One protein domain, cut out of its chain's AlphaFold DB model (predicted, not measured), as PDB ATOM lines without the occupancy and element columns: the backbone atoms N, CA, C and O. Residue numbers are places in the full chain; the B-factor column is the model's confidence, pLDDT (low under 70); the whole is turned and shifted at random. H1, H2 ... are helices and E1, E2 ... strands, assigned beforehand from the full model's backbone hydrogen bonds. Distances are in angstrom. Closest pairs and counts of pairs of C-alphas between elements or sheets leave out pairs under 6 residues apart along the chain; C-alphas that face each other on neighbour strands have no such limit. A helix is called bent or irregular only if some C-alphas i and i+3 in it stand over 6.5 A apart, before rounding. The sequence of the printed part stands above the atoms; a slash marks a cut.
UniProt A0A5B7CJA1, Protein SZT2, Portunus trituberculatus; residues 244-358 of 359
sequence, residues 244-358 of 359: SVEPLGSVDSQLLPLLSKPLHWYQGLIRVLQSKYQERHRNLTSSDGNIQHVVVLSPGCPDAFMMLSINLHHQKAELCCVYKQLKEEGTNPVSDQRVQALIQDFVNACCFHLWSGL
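Overview. This is residues 244 to 358 of the 359 residues of the protein "Protein SZT2" of Portunus trituberculatus (UniProt A0A5B7CJA1). A twisted sheet of five strands has two long helices, H3 and H4, packed over one face and crossing each other, while its other face is bare. The short helices H1 and H2 form a corner near E5. The printed part has 115 residues, with four named helices and five named strands in the order E1 H1 H2 H3 E2 E3 E4 E5 H4 along the chain; the sheet's order is E1 E5 E4 E3 E2, all antiparallel. The class is mixed, helices and strands; the whole is compact, with radius of gyration of the C-alphas 13.8 A and spans of 35 by 33 by 29 A.

Arrangement. E2 (residues 281 to 285), E3 (291 to 297), E4 (304 to 311) and E5 (316 to 323) form a meander, each strand the antiparallel neighbour of the one before. Within hydrogen-bond range are N 284 and O 293 of E2 and E3, 2.9 A, N 294 and O 308 of E3 and E4, 2.8 A, and N 307 and O 320 of E4 and E5, 2.9 A. Edge strand E1, residues 244 to 247, neighbours E5, with N 246 and O 321 at 2.9 A. H3 (263 to 280) and H4 (337 to 356) make two layers with the sheet, helices on one face. H3, with a kink of 53 degrees near residue 274, runs slantwise to the strands at a height over the sheet of 8.5 A; H4 runs along them at 9.7 A, over E4. Residues 268 to 276 of H3 touch residues 349 to 353 of H4 at a steep tilt of 53 degrees, opposite ways; the closest C-alphas, of Leu 269 and His 353, are 6.2 A apart. H1 (248 to 251) is on the same face, over none of the strands. It touches H2 (253 to 259) only at the corner, closest at the C-alphas of Gly 249 and Leu 256, 5.3 A. Every O i to N i+4 pair is within hydrogen-bond range in H4, 10 of 14 in H3 and 1 of 3 in H2, which has 3 of 4 O i to N i+3 pairs; H1 is too short for an i+4 pair.

Along the chain. E1 begins at C-alpha 244 (271.565, 226.436, 127.757), and H4, 28.2 A long, ends at C-alpha 356 (254.347, 219.215, 153.625). H3 is 23.4 A long, E4 22.2 A and E5 21.9 A. H2 and H3 are irregular: C-alphas 254 and 257 are 7.1 A apart, 276 and 279 9.4 A.

Size, cuts and confidence. The C-alphas farthest apart, of Glu 329 and Leu 358, are 42.3 A apart. The printed part has no cut. The link from E5 to H4, residues 324 to 336, is long; residues 326 to 334 have pLDDT under 70.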
ATOM      1  N   SER A 244     272.975 226.708 128.023       92.50
ATOM      2  CA  SER A 244     271.565 226.436 127.757       92.50
ATOM      3  C   SER A 244     270.762 226.433 129.058       92.50
ATOM      4  O   SER A 244     271.112 225.745 130.017       92.50
ATOM      5  N   VAL A 245     269.682 227.215 129.094       94.38
ATOM      6  CA  VAL A 245     268.759 227.325 130.228       94.38
ATOM      7  C   VAL A 245     267.372 226.977 129.715       94.38
ATOM      8  O   VAL A 245     266.823 227.709 128.892       94.38
ATOM      9  N   GLU A 246     266.812 225.879 130.207       92.75
ATOM     10  CA  GLU A 246     265.481 225.414 129.831       92.75
ATOM     11  C   GLU A 246     264.539 225.461 131.037       92.75
ATOM     12  O   GLU A 246     264.829 224.849 132.072       92.75
ATOM     13  N   PRO A 247     263.400 226.167 130.941       94.06
ATOM     14  CA  PRO A 247     262.357 226.100 131.953       94.06
ATOM     15  C   PRO A 247     261.875 224.663 132.151       94.06
ATOM     16  O   PRO A 247     261.670 223.912 131.202       94.06
ATOM     17  N   LEU A 248     261.597 224.274 133.389       92.75
ATOM     18  CA  LEU A 248     261.179 222.906 133.694       92.75
ATOM     19  C   LEU A 248     259.867 222.519 132.979       92.75
ATOM     20  O   LEU A 248     259.670 221.361 132.630       92.75
ATOM     21  N   GLY A 249     259.006 223.501 132.695       89.81
ATOM     22  CA  GLY A 249     257.770 223.298 131.935       89.81
ATOM     23  C   GLY A 249     257.977 223.045 130.438       89.81
ATOM     24  O   GLY A 249     257.080 222.493 129.809       89.81
ATOM     25  N   SER A 250     259.129 223.424 129.861       89.50
ATOM     26  CA  SER A 250     259.479 223.052 128.481       89.50
ATOM     27  C   SER A 250     260.123 221.672 128.397       89.50
ATOM     28  O   SER A 250     260.037 221.040 127.350       89.50
ATOM     29  N   VAL A 251     260.741 221.199 129.484       87.69
ATOM     30  CA  VAL A 251     261.297 219.841 129.556       87.69
ATOM     31  C   VAL A 251     260.177 218.803 129.639       87.69
ATOM     32  O   VAL A 251     260.197 217.818 128.907       87.69
ATOM     33  N   ASP A 252     259.182 219.040 130.500       87.12
ATOM     34  CA  ASP A 252     257.985 218.205 130.591       87.12
ATOM     35  C   ASP A 252     256.738 219.048 130.898       87.12
ATOM     36  O   ASP A 252     256.583 219.640 131.971       87.12
ATOM     37  N   SER A 253     255.805 219.057 129.945       88.38
ATOM     38  CA  SER A 253     254.522 219.757 130.056       88.38
ATOM     39  C   SER A 253     253.662 219.293 131.241       88.38
ATOM     40  O   SER A 253     252.872 220.078 131.770       88.38
ATOM     41  N   GLN A 254     253.831 218.053 131.715       89.69
ATOM     42  CA  GLN A 254     253.095 217.522 132.865       89.69
ATOM     43  C   GLN A 254     253.493 218.198 134.181       89.69
ATOM     44  O   GLN A 254     252.744 218.133 135.157       89.69
ATOM     45  N   LEU A 255     254.632 218.897 134.215       89.06
ATOM     46  CA  LEU A 255     255.097 219.635 135.387       89.06
ATOM     47  C   LEU A 255     254.457 221.024 135.507       89.06
ATOM     48  O   LEU A 255     254.522 221.625 136.576       89.06
ATOM     49  N   LEU A 256     253.774 221.537 134.476       90.00
ATOM     50  CA  LEU A 256     253.149 222.869 134.508       90.00
ATOM     51  C   LEU A 256     252.235 223.117 135.733       90.00
ATOM     52  O   LEU A 256     252.366 224.179 136.347       90.00
ATOM     53  N   PRO A 257     251.380 222.171 136.182       86.94
ATOM     54  CA  PRO A 257     250.562 222.356 137.389       86.94
ATOM     55  C   PRO A 257     251.378 222.463 138.690       86.94
ATOM     56  O   PRO A 257     250.928 223.067 139.674       86.94
ATOM     57  N   LEU A 258     252.578 221.872 138.717       86.31
ATOM     58  CA  LEU A 258     253.534 222.009 139.819       86.31
ATOM     59  C   LEU A 258     254.201 223.392 139.803       86.31
ATOM     60  O   LEU A 258     254.526 223.901 140.869       86.31
ATOM     61  N   LEU A 259     254.354 224.009 138.626       87.56
ATOM     62  CA  LEU A 259     254.998 225.316 138.433       87.56
ATOM     63  C   LEU A 259     254.050 226.510 138.643       87.56
ATOM     64  O   LEU A 259     254.494 227.618 138.945       87.56
ATOM     65  N   SER A 260     252.735 226.327 138.530       89.19
ATOM     66  CA  SER A 260     251.760 227.407 138.744       89.19
ATOM     67  C   SER A 260     251.472 227.639 140.239       89.19
ATOM     68  O   SER A 260     250.345 227.457 140.711       89.19
ATOM     69  N   LYS A 261     252.501 227.982 141.021       92.25
ATOM     70  CA  LYS A 261     252.392 228.246 142.466       92.25
ATOM     71  C   LYS A 261     252.609 229.728 142.781       92.25
ATOM     72  O   LYS A 261     253.332 230.406 142.052       92.25
ATOM     73  N   PRO A 262     251.994 230.254 143.853       92.19
ATOM     74  CA  PRO A 262     252.225 231.629 144.284       92.19
ATOM     75  C   PRO A 262     253.665 231.828 144.782       92.19
ATOM     76  O   PRO A 262     254.309 230.891 145.250       92.19
ATOM     77  N   LEU A 263     254.163 233.067 144.747       93.12
ATOM     78  CA  LEU A 263     255.561 233.391 145.067       93.12
ATOM     79  C   LEU A 263     256.020 232.895 146.450       93.12
ATOM     80  O   LEU A 263     257.126 232.377 146.589       93.12
ATOM     81  N   HIS A 264     255.164 233.002 147.470       92.75
ATOM     82  CA  HIS A 264     255.491 232.558 148.830       92.75
ATOM     83  C   HIS A 264     255.763 231.048 148.915       92.75
ATOM     84  O   HIS A 264     256.557 230.608 149.746       92.75
ATOM     85  N   TRP A 265     255.150 230.246 148.034       95.12
ATOM     86  CA  TRP A 265     255.415 228.810 147.960       95.12
ATOM     87  C   TRP A 265     256.867 228.557 147.551       95.12
ATOM     88  O   TRP A 265     257.555 227.768 148.197       95.12
ATOM     89  N   TYR A 266     257.362 229.294 146.552       95.81
ATOM     90  CA  TYR A 266     258.754 229.234 146.104       95.81
ATOM     91  C   TYR A 266     259.735 229.735 147.166       95.81
ATOM     92  O   TYR A 266     260.791 229.137 147.357       95.81
ATOM     93  N   GLN A 267     259.375 230.783 147.910       94.31
ATOM     94  CA  GLN A 267     260.177 231.250 149.047       94.31
ATOM     95  C   GLN A 267     260.298 230.176 150.141       94.31
ATOM     96  O   GLN A 267     261.368 230.007 150.723       94.31
ATOM     97  N   GLY A 268     259.231 229.410 150.395       94.88
ATOM     98  CA  GLY A 268     259.273 228.240 151.276       94.88
ATOM     99  C   GLY A 268     260.142 227.110 150.714       94.88
ATOM    100  O   GLY A 268     260.952 226.536 151.445       94.88
ATOM    101  N   LEU A 269     260.035 226.848 149.405       95.94
ATOM    102  CA  LEU A 269     260.791 225.801 148.714       95.94
ATOM    103  C   LEU A 269     262.303 225.994 148.870       95.94
ATOM    104  O   LEU A 269     263.015 225.008 149.038       95.94
ATOM    105  N   ILE A 270     262.798 227.238 148.898       95.56
ATOM    106  CA  ILE A 270     264.218 227.537 149.148       95.56
ATOM    107  C   ILE A 270     264.730 226.803 150.391       95.56
ATOM    108  O   ILE A 270     265.766 226.148 150.321       95.56
ATOM    109  N   ARG A 271     263.997 226.846 151.512       95.12
ATOM    110  CA  ARG A 271     264.429 226.202 152.765       95.12
ATOM    111  C   ARG A 271     264.490 224.682 152.633       95.12
ATOM    112  O   ARG A 271     265.423 224.060 153.134       95.12
ATOM    113  N   VAL A 272     263.525 224.094 151.924       96.31
ATOM    114  CA  VAL A 272     263.494 222.652 151.638       96.31
ATOM    115  C   VAL A 272     264.685 222.249 150.772       96.31
ATOM    116  O   VAL A 272     265.359 221.270 151.083       96.31
ATOM    117  N   LEU A 273     264.997 223.023 149.727       96.31
ATOM    118  CA  LEU A 273     266.156 222.773 148.867       96.31
ATOM    119  C   LEU A 273     267.468 222.898 149.656       96.31
ATOM    120  O   LEU A 273     268.312 222.008 149.588       96.31
ATOM    121  N   GLN A 274     267.624 223.953 150.454       94.44
ATOM    122  CA  GLN A 274     268.813 224.157 151.286       94.44
ATOM    123  C   GLN A 274     269.017 223.004 152.277       94.44
ATOM    124  O   GLN A 274     270.130 222.496 152.416       94.44
ATOM    125  N   SER A 275     267.934 222.544 152.912       95.19
ATOM    126  CA  SER A 275     267.964 221.427 153.859       95.19
ATOM    127  C   SER A 275     268.266 220.085 153.181       95.19
ATOM    128  O   SER A 275     269.133 219.348 153.652       95.19
ATOM    129  N   LYS A 276     267.610 219.776 152.052       95.31
ATOM    130  CA  LYS A 276     267.798 218.514 151.316       95.31
ATOM    131  C   LYS A 276     269.189 218.409 150.687       95.31
ATOM    132  O   LYS A 276     269.794 217.338 150.705       95.31
ATOM    133  N   TYR A 277     269.683 219.496 150.091       92.81
ATOM    134  CA  TYR A 277     270.906 219.465 149.286       92.81
ATOM    135  C   TYR A 277     272.171 219.865 150.054       92.81
ATOM    136  O   TYR A 277     273.255 219.528 149.580       92.81
ATOM    137  N   GLN A 278     272.069 220.489 151.236       90.06
ATOM    138  CA  GLN A 278     273.213 220.818 152.110       90.06
ATOM    139  C   GLN A 278     274.352 221.493 151.323       90.06
ATOM    140  O   GLN A 278     274.106 222.453 150.608       90.06
ATOM    141  N   GLU A 279     275.580 220.979 151.327       87.06
ATOM    142  CA  GLU A 279     276.709 221.572 150.587       87.06
ATOM    143  C   GLU A 279     276.562 221.550 149.050       87.06
ATOM    144  O   GLU A 279     277.360 222.160 148.330       87.06
ATOM    145  N   ARG A 280     275.525 220.887 148.519       90.31
ATOM    146  CA  ARG A 280     275.210 220.786 147.086       90.31
ATOM    147  C   ARG A 280     274.259 221.867 146.576       90.31
ATOM    148  O   ARG A 280     273.702 221.711 145.493       90.31
ATOM    149  N   HIS A 281     274.087 222.969 147.307       92.88
ATOM    150  CA  HIS A 281     273.363 224.137 146.802       92.88
ATOM    151  C   HIS A 281     274.175 225.434 146.900       92.88
ATOM    152  O   HIS A 281     275.038 225.584 147.762       92.88
ATOM    153  N   ARG A 282     273.885 226.408 146.036       91.81
ATOM    154  CA  ARG A 282     274.423 227.775 146.116       91.81
ATOM    155  C   ARG A 282     273.275 228.770 146.108       91.81
ATOM    156  O   ARG A 282     272.384 228.661 145.272       91.81
ATOM    157  N   ASN A 283     273.311 229.737 147.021       92.56
ATOM    158  CA  ASN A 283     272.365 230.849 147.049       92.56
ATOM    159  C   ASN A 283     273.090 232.097 146.568       92.56
ATOM    160  O   ASN A 283     274.089 232.496 147.165       92.56
ATOM    161  N   LEU A 284     272.591 232.697 145.496       94.25
ATOM    162  CA  LEU A 284     273.125 233.929 144.945       94.25
ATOM    163  C   LEU A 284     271.992 234.936 144.840       94.25
ATOM    164  O   LEU A 284     270.965 234.657 144.227       94.25
ATOM    165  N   THR A 285     272.195 236.106 145.424       94.44
ATOM    166  CA  THR A 285     271.222 237.196 145.393       94.44
ATOM    167  C   THR A 285     271.842 238.383 144.674       94.44
ATOM    168  O   THR A 285     273.037 238.653 144.829       94.44
ATOM    169  N   SER A 286     271.045 239.074 143.867       94.94
ATOM    170  CA  SER A 286     271.440 240.313 143.209       94.94
ATOM    171  C   SER A 286     271.768 241.404 144.231       94.94
ATOM    172  O   SER A 286     271.303 241.383 145.370       94.94
ATOM    173  N   SER A 287     272.571 242.389 143.824       91.69
ATOM    174  CA  SER A 287     272.989 243.496 144.698       91.69
ATOM    175  C   SER A 287     271.826 244.358 145.195       91.69
ATOM    176  O   SER A 287     271.931 244.981 146.245       91.69
ATOM    177  N   ASP A 288     270.728 244.397 144.442       91.62
ATOM    178  CA  ASP A 288     269.489 245.090 144.800       91.62
ATOM    179  C   ASP A 288     268.533 244.227 145.646       91.62
ATOM    180  O   ASP A 288     267.494 244.714 146.081       91.62
ATOM    181  N   GLY A 289     268.854 242.948 145.874       90.38
ATOM    182  CA  GLY A 289     268.016 242.013 146.626       90.38
ATOM    183  C   GLY A 289     266.761 241.527 145.894       90.38
ATOM    184  O   GLY A 289     266.014 240.725 146.450       90.38
ATOM    185  N   ASN A 290     266.511 241.982 144.662       93.19
ATOM    186  CA  ASN A 290     265.266 241.697 143.946       93.19
ATOM    187  C   ASN A 290     265.249 240.325 143.275       93.19
ATOM    188  O   ASN A 290     264.170 239.781 143.036       93.19
ATOM    189  N   ILE A 291     266.418 239.782 142.934       95.19
ATOM    190  CA  ILE A 291     266.552 238.498 142.255       95.19
ATOM    191  C   ILE A 291     267.360 237.555 143.134       95.19
ATOM    192  O   ILE A 291     268.470 237.866 143.560       95.19
ATOM    193  N   GLN A 292     266.806 236.374 143.372       95.62
ATOM    194  CA  GLN A 292     267.464 235.305 144.100       95.62
ATOM    195  C   GLN A 292     267.517 234.049 143.236       95.62
ATOM    196  O   GLN A 292     266.499 233.591 142.718       95.62
ATOM    197  N   HIS A 293     268.705 233.470 143.119       96.50
ATOM    198  CA  HIS A 293     268.940 232.187 142.481       96.50
ATOM    199  C   HIS A 293     269.389 231.166 143.522       96.50
ATOM    200  O   HIS A 293     270.351 231.386 144.260       96.50
ATOM    201  N   VAL A 294     268.702 230.028 143.553       96.56
ATOM    202  CA  VAL A 294     269.123 228.838 144.289       96.56
ATOM    203  C   VAL A 294     269.509 227.779 143.274       96.56
ATOM    204  O   VAL A 294     268.662 227.258 142.553       96.56
ATOM    205  N   VAL A 295     270.799 227.484 143.213       96.31
ATOM    206  CA  VAL A 295     271.381 226.484 142.318       96.31
ATOM    207  C   VAL A 295     271.561 225.184 143.087       96.31
ATOM    208  O   VAL A 295     272.137 225.199 144.170       96.31
ATOM    209  N   VAL A 296     271.105 224.067 142.528       95.94
ATOM    210  CA  VAL A 296     271.233 222.715 143.080       95.94
ATOM    211  C   VAL A 296     272.109 221.877 142.159       95.94
ATOM    212  O   VAL A 296     271.773 221.640 140.999       95.94
ATOM    213  N   LEU A 297     273.234 221.418 142.698       93.69
ATOM    214  CA  LEU A 297     274.273 220.676 141.992       93.69
ATOM    215  C   LEU A 297     274.133 219.170 142.262       93.69
ATOM    216  O   LEU A 297     273.819 218.762 143.382       93.69
ATOM    217  N   SER A 298     274.443 218.328 141.272       90.06
ATOM    218  CA  SER A 298     274.514 216.873 141.461       90.06
ATOM    219  C   SER A 298     275.885 216.320 141.074       90.06
ATOM    220  O   SER A 298     276.344 216.559 139.959       90.06
ATOM    221  N   PRO A 299     276.537 215.524 141.943       85.75
ATOM    222  CA  PRO A 299     277.800 214.873 141.598       85.75
ATOM    223  C   PRO A 299     277.634 213.842 140.470       85.75
ATOM    224  O   PRO A 299     278.585 213.579 139.742       85.75
ATOM    225  N   GLY A 300     276.429 213.285 140.297       87.12
ATOM    226  CA  GLY A 300     276.123 212.329 139.230       87.12
ATOM    227  C   GLY A 300     275.940 212.972 137.852       87.12
ATOM    228  O   GLY A 300     275.934 212.261 136.851       87.12
ATOM    229  N   CYS A 301     275.807 214.300 137.783       89.31
ATOM    230  CA  CYS A 301     275.636 215.039 136.536       89.31
ATOM    231  C   CYS A 301     276.403 216.374 136.607       89.31
ATOM    232  O   CYS A 301     275.807 217.412 136.875       89.31
ATOM    233  N   PRO A 302     277.734 216.377 136.404       88.94
ATOM    234  CA  PRO A 302     278.547 217.589 136.535       88.94
ATOM    235  C   PRO A 302     278.307 218.615 135.418       88.94
ATOM    236  O   PRO A 302     278.714 219.765 135.568       88.94
ATOM    237  N   ASP A 303     277.671 218.207 134.319       90.88
ATOM    238  CA  ASP A 303     277.396 219.041 133.146       90.88
ATOM    239  C   ASP A 303     275.993 219.673 133.174       90.88
ATOM    240  O   ASP A 303     275.619 220.365 132.227       90.88
ATOM    241  N   ALA A 304     275.218 219.466 134.245       94.12
ATOM    242  CA  ALA A 304     273.925 220.112 134.431       94.12
ATOM    243  C   ALA A 304     273.644 220.444 135.903       94.12
ATOM    244  O   ALA A 304     274.174 219.825 136.825       94.12
ATOM    245  N   PHE A 305     272.775 221.423 136.134       95.62
ATOM    246  CA  PHE A 305     272.257 221.734 137.463       95.62
ATOM    247  C   PHE A 305     270.809 222.212 137.395       95.62
ATOM    248  O   PHE A 305     270.339 222.680 136.360       95.62
ATOM    249  N   MET A 306     270.103 222.115 138.521       96.81
ATOM    250  CA  MET A 306     268.761 222.682 138.657       96.81
ATOM    251  C   MET A 306     268.843 224.061 139.295       96.81
ATOM    252  O   MET A 306     269.679 224.301 140.164       96.81
ATOM    253  N   MET A 307     267.975 224.974 138.882       97.38
ATOM    254  CA  MET A 307     267.943 226.333 139.404       97.38
ATOM    255  C   MET A 307     266.514 226.754 139.726       97.38
ATOM    256  O   MET A 307     265.624 226.631 138.890       97.38
ATOM    257  N   LEU A 308     266.314 227.306 140.920       97.50
ATOM    258  CA  LEU A 308     265.147 228.111 141.263       97.50
ATOM    259  C   LEU A 308     265.533 229.587 141.165       97.50
ATOM    260  O   LEU A 308     266.427 230.045 141.872       97.50
ATOM    261  N   SER A 309     264.852 230.324 140.297       96.81
ATOM    262  CA  SER A 309     264.965 231.771 140.152       96.81
ATOM    263  C   SER A 309     263.725 232.444 140.726       96.81
ATOM    264  O   SER A 309     262.610 232.084 140.363       96.81
ATOM    265  N   ILE A 310     263.906 233.423 141.608       96.50
ATOM    266  CA  ILE A 310     262.832 234.246 142.165       96.50
ATOM    267  C   ILE A 310     263.127 235.702 141.834       96.50
ATOM    268  O   ILE A 310     264.189 236.211 142.175       96.50
ATOM    269  N   ASN A 311     262.167 236.379 141.208       95.19
ATOM    270  CA  ASN A 311     262.186 237.808 140.943       95.19
ATOM    271  C   ASN A 311     261.066 238.483 141.745       95.19
ATOM    272  O   ASN A 311     259.883 238.368 141.412       95.19
ATOM    273  N   LEU A 312     261.444 239.191 142.808       93.00
ATOM    274  CA  LEU A 312     260.524 239.888 143.706       93.00
ATOM    275  C   LEU A 312     259.859 241.094 143.032       93.00
ATOM    276  O   LEU A 312     258.699 241.382 143.316       93.00
ATOM    277  N   HIS A 313     260.551 241.768 142.110       92.06
ATOM    278  CA  HIS A 313     260.014 242.940 141.419       92.06
ATOM    279  C   HIS A 313     258.839 242.571 140.500       92.06
ATOM    280  O   HIS A 313     257.794 243.211 140.530       92.06
ATOM    281  N   HIS A 314     258.985 241.485 139.739       91.88
ATOM    282  CA  HIS A 314     257.953 240.989 138.820       91.88
ATOM    283  C   HIS A 314     257.015 239.957 139.459       91.88
ATOM    284  O   HIS A 314     256.151 239.417 138.772       91.88
ATOM    285  N   GLN A 315     257.211 239.640 140.746       91.88
ATOM    286  CA  GLN A 315     256.488 238.585 141.465       91.88
ATOM    287  C   GLN A 315     256.485 237.237 140.716       91.88
ATOM    288  O   GLN A 315     255.515 236.481 140.759       91.88
ATOM    289  N   LYS A 316     257.584 236.933 140.016       92.62
ATOM    290  CA  LYS A 316     257.726 235.740 139.175       92.62
ATOM    291  C   LYS A 316     258.771 234.811 139.772       92.62
ATOM    292  O   LYS A 316     259.833 235.260 140.193       92.62
ATOM    293  N   ALA A 317     258.492 233.516 139.753       95.25
ATOM    294  CA  ALA A 317     259.481 232.486 140.022       95.25
ATOM    295  C   ALA A 317     259.518 231.482 138.871       95.25
ATOM    296  O   ALA A 317     258.526 231.294 138.165       95.25
ATOM    297  N   GLU A 318     260.674 230.866 138.674       94.81
ATOM    298  CA  GLU A 318     260.909 229.923 137.592       94.81
ATOM    299  C   GLU A 318     261.857 228.819 138.056       94.81
ATOM    300  O   GLU A 318     262.868 229.081 138.711       94.81
ATOM    301  N   LEU A 319     261.507 227.577 137.730       96.69
ATOM    302  CA  LEU A 319     262.371 226.416 137.900       96.69
ATOM    303  C   LEU A 319     262.971 226.087 136.540       96.69
ATOM    304  O   LEU A 319     262.224 225.909 135.580       96.69
ATOM    305  N   CYS A 320     264.292 225.985 136.466       95.94
ATOM    306  CA  CYS A 320     265.012 225.716 135.228       95.94
ATOM    307  C   CYS A 320     265.979 224.545 135.398       95.94
ATOM    308  O   CYS A 320     266.572 224.367 136.466       95.94
ATOM    309  N   CYS A 321     266.183 223.801 134.317       95.06
ATOM    310  CA  CYS A 321     267.359 222.967 134.130       95.06
ATOM    311  C   CYS A 321     268.401 223.767 133.339       95.06
ATOM    312  O   CYS A 321     268.068 224.439 132.361       95.06
ATOM    313  N   VAL A 322     269.652 223.742 133.787       95.50
ATOM    314  CA  VAL A 322     270.760 224.446 133.140       95.50
ATOM    315  C   VAL A 322     271.796 223.428 132.698       95.50
ATOM    316  O   VAL A 322     272.280 222.649 133.517       95.50
ATOM    317  N   TYR A 323     272.164 223.465 131.419       93.31
ATOM    318  CA  TYR A 323     273.115 222.546 130.801       93.31
ATOM    319  C   TYR A 323     274.378 223.287 130.399       93.31
ATOM    320  O   TYR A 323     274.304 224.344 129.785       93.31
ATOM    321  N   LYS A 324     275.547 222.702 130.661       91.12
ATOM    322  CA  LYS A 324     276.844 223.290 130.309       91.12
ATOM    323  C   LYS A 324     277.006 223.531 128.797       91.12
ATOM    324  O   LYS A 324     277.766 224.414 128.402       91.12
ATOM    325  N   GLN A 325     276.325 222.763 127.945       83.12
ATOM    326  CA  GLN A 325     276.347 222.938 126.486       83.12
ATOM    327  C   GLN A 325     275.816 224.317 126.061       83.12
ATOM    328  O   GLN A 325     274.948 224.891 126.722       83.12
ATOM    329  N   LEU A 326     276.354 224.866 124.964       66.19
ATOM    330  CA  LEU A 326     275.837 226.125 124.414       66.19
ATOM    331  C   LEU A 326     274.472 225.892 123.755       66.19
ATOM    332  O   LEU A 326     274.201 224.818 123.223       66.19
ATOM    333  N   LYS A 327     273.641 226.942 123.717       62.12
ATOM    334  CA  LYS A 327     272.310 226.930 123.075       62.12
ATOM    335  C   LYS A 327     272.318 226.475 121.605       62.12
ATOM    336  O   LYS A 327     271.273 226.099 121.091       62.12
ATOM    337  N   GLU A 328     273.470 226.506 120.935       60.16
ATOM    338  CA  GLU A 328     273.621 226.210 119.504       60.16
ATOM    339  C   GLU A 328     274.081 224.769 119.203       60.16
ATOM    340  O   GLU A 328     274.084 224.367 118.044       60.16
ATOM    341  N   GLU A 329     274.448 223.960 120.209       61.75
ATOM    342  CA  GLU A 329     275.099 222.652 119.980       61.75
ATOM    343  C   GLU A 329     274.144 221.510 119.557       61.75
ATOM    344  O   GLU A 329     274.604 220.410 119.263       61.75
ATOM    345  N   GLY A 330     272.830 221.748 119.439       55.44
ATOM    346  CA  GLY A 330     271.869 220.859 118.754       55.44
ATOM    347  C   GLY A 330     271.650 219.455 119.349       55.44
ATOM    348  O   GLY A 330     270.799 218.710 118.865       55.44
ATOM    349  N   THR A 331     272.381 219.063 120.391       60.34
ATOM    350  CA  THR A 331     272.186 217.801 121.111       60.34
ATOM    351  C   THR A 331     271.086 217.948 122.152       60.34
ATOM    352  O   THR A 331     271.195 218.809 123.012       60.34
ATOM    353  N   ASN A 332     270.057 217.091 122.115       65.25
ATOM    354  CA  ASN A 332     268.984 217.072 123.119       65.25
ATOM    355  C   ASN A 332     269.503 216.502 124.455       65.25
ATOM    356  O   ASN A 332     269.624 215.277 124.580       65.25
ATOM    357  N   PRO A 333     269.762 217.334 125.481       64.12
ATOM    358  CA  PRO A 333     270.369 216.875 126.732       64.12
ATOM    359  C   PRO A 333     269.404 216.029 127.582       64.12
ATOM    360  O   PRO A 333     269.835 215.241 128.419       64.12
ATOM    361  N   VAL A 334     268.096 216.129 127.326       64.25
ATOM    362  CA  VAL A 334     267.020 215.425 128.050       64.25
ATOM    363  C   VAL A 334     267.083 213.898 127.879       64.25
ATOM    364  O   VAL A 334     266.527 213.163 128.692       64.25
ATOM    365  N   SER A 335     267.783 213.390 126.859       72.56
ATOM    366  CA  SER A 335     267.966 211.940 126.669       72.56
ATOM    367  C   SER A 335     269.021 211.325 127.602       72.56
ATOM    368  O   SER A 335     269.118 210.102 127.688       72.56
ATOM    369  N   ASP A 336     269.816 212.139 128.302       85.31
ATOM    370  CA  ASP A 336     270.818 211.649 129.250       85.31
ATOM    371  C   ASP A 336     270.147 211.196 130.560       85.31
ATOM    372  O   ASP A 336     269.532 211.984 131.281       85.31
ATOM    373  N   GLN A 337     270.307 209.917 130.906       90.00
ATOM    374  CA  GLN A 337     269.758 209.329 132.134       90.00
ATOM    375  C   GLN A 337     270.220 210.064 133.403       90.00
ATOM    376  O   GLN A 337     269.475 210.144 134.380       90.00
ATOM    377  N   ARG A 338     271.430 210.638 133.403       92.00
ATOM    378  CA  ARG A 338     271.974 211.390 134.547       92.00
ATOM    379  C   ARG A 338     271.225 212.702 134.759       92.00
ATOM    380  O   ARG A 338     270.960 213.084 135.898       92.00
ATOM    381  N   VAL A 339     270.870 213.367 133.659       91.44
ATOM    382  CA  VAL A 339     270.052 214.586 133.658       91.44
ATOM    383  C   VAL A 339     268.642 214.258 134.137       91.44
ATOM    384  O   VAL A 339     268.123 214.940 135.016       91.44
ATOM    385  N   GLN A 340     268.040 213.180 133.629       91.31
ATOM    386  CA  GLN A 340     266.708 212.744 134.060       91.31
ATOM    387  C   GLN A 340     266.666 212.435 135.563       91.31
ATOM    388  O   GLN A 340     265.757 212.887 136.254       91.31
ATOM    389  N   ALA A 341     267.681 211.743 136.093       93.25
ATOM    390  CA  ALA A 341     267.791 211.464 137.523       93.25
ATOM    391  C   ALA A 341     267.915 212.748 138.366       93.25
ATOM    392  O   ALA A 341     267.281 212.857 139.416       93.25
ATOM    393  N   LEU A 342     268.689 213.738 137.898       94.62
ATOM    394  CA  LEU A 342     268.790 215.058 138.529       94.62
ATOM    395  C   LEU A 342     267.430 215.777 138.555       94.62
ATOM    396  O   LEU A 342     267.025 216.289 139.599       94.62
ATOM    397  N   ILE A 343     266.721 215.799 137.423       94.38
ATOM    398  CA  ILE A 343     265.403 216.436 137.313       94.38
ATOM    399  C   ILE A 343     264.403 215.739 138.236       94.38
ATOM    400  O   ILE A 343     263.714 216.410 139.002       94.38
ATOM    401  N   GLN A 344     264.352 214.405 138.221       94.00
ATOM    402  CA  GLN A 344     263.455 213.621 139.068       94.00
ATOM    403  C   GLN A 344     263.720 213.874 140.557       94.00
ATOM    404  O   GLN A 344     262.778 214.111 141.315       94.00
ATOM    405  N   ASP A 345     264.983 213.874 140.993       95.19
ATOM    406  CA  ASP A 345     265.332 214.158 142.390       95.19
ATOM    407  C   ASP A 345     264.909 215.578 142.811       95.19
ATOM    408  O   ASP A 345     264.389 215.794 143.915       95.19
ATOM    409  N   PHE A 346     265.053 216.550 141.911       95.94
ATOM    410  CA  PHE A 346     264.623 217.924 142.140       95.94
ATOM    411  C   PHE A 346     263.097 218.079 142.188       95.94
ATOM    412  O   PHE A 346     262.572 218.700 143.117       95.94
ATOM    413  N   VAL A 347     262.374 217.461 141.253       95.62
ATOM    414  CA  VAL A 347     260.903 217.428 141.236       95.62
ATOM    415  C   VAL A 347     260.368 216.755 142.498       95.62
ATOM    416  O   VAL A 347     259.466 217.295 143.133       95.62
ATOM    417  N   ASN A 348     260.981 215.659 142.950       95.31
ATOM    418  CA  ASN A 348     260.609 215.001 144.203       95.31
ATOM    419  C   ASN A 348     260.727 215.941 145.414       95.31
ATOM    420  O   ASN A 348     259.879 215.904 146.303       95.31
ATOM    421  N   ALA A 349     261.739 216.818 145.450       95.88
ATOM    422  CA  ALA A 349     261.859 217.835 146.499       95.88
ATOM    423  C   ALA A 349     260.714 218.864 146.438       95.88
ATOM    424  O   ALA A 349     260.178 219.263 147.473       95.88
ATOM    425  N   CYS A 350     260.308 219.256 145.228       95.25
ATOM    426  CA  CYS A 350     259.170 220.147 145.010       95.25
ATOM    427  C   CYS A 350     257.848 219.494 145.449       95.25
ATOM    428  O   CYS A 350     257.039 220.134 146.120       95.25
ATOM    429  N   CYS A 351     257.639 218.216 145.117       94.25
ATOM    430  CA  CYS A 351     256.472 217.441 145.542       94.25
ATOM    431  C   CYS A 351     256.427 217.263 147.063       94.25
ATOM    432  O   CYS A 351     255.368 217.437 147.660       94.25
ATOM    433  N   PHE A 352     257.567 216.986 147.701       95.06
ATOM    434  CA  PHE A 352     257.656 216.928 149.159       95.06
ATOM    435  C   PHE A 352     257.230 218.253 149.800       95.06
ATOM    436  O   PHE A 352     256.390 218.249 150.694       95.06
ATOM    437  N   HIS A 353     257.749 219.388 149.312       95.25
ATOM    438  CA  HIS A 353     257.353 220.710 149.808       95.25
ATOM    439  C   HIS A 353     255.848 220.946 149.640       95.25
ATOM    440  O   HIS A 353     255.170 221.351 150.584       95.25
ATOM    441  N   LEU A 354     255.304 220.609 148.466       92.75
ATOM    442  CA  LEU A 354     253.870 220.688 148.192       92.75
ATOM    443  C   LEU A 354     253.042 219.880 149.200       92.75
ATOM    444  O   LEU A 354     252.046 220.393 149.697       92.75
ATOM    445  N   TRP A 355     253.443 218.646 149.507       90.44
ATOM    446  CA  TRP A 355     252.727 217.785 150.453       90.44
ATOM    447  C   TRP A 355     252.891 218.243 151.899       90.44
ATOM    448  O   TRP A 355     251.924 218.230 152.653       90.44
ATOM    449  N   SER A 356     254.082 218.707 152.277       89.94
ATOM    450  CA  SER A 356     254.347 219.215 153.625       89.94
ATOM    451  C   SER A 356     253.565 220.483 153.963       89.94
ATOM    452  O   SER A 356     253.326 220.738 155.132       89.94
ATOM    453  N   GLY A 357     253.151 221.264 152.959       79.25
ATOM    454  CA  GLY A 357     252.306 222.445 153.153       79.25
ATOM    455  C   GLY A 357     250.803 222.154 153.228       79.25
ATOM    456  O   GLY A 357     250.028 223.090 153.408       79.25
ATOM    457  N   LEU A 358     250.383 220.898 153.026       78.94
ATOM    458  CA  LEU A 358     248.987 220.449 153.154       78.94
ATOM    459  C   LEU A 358     248.688 219.807 154.518       78.94
ATOM    460  O   LEU A 358     247.517 219.644 154.859       78.94
TER     461      LEU A 358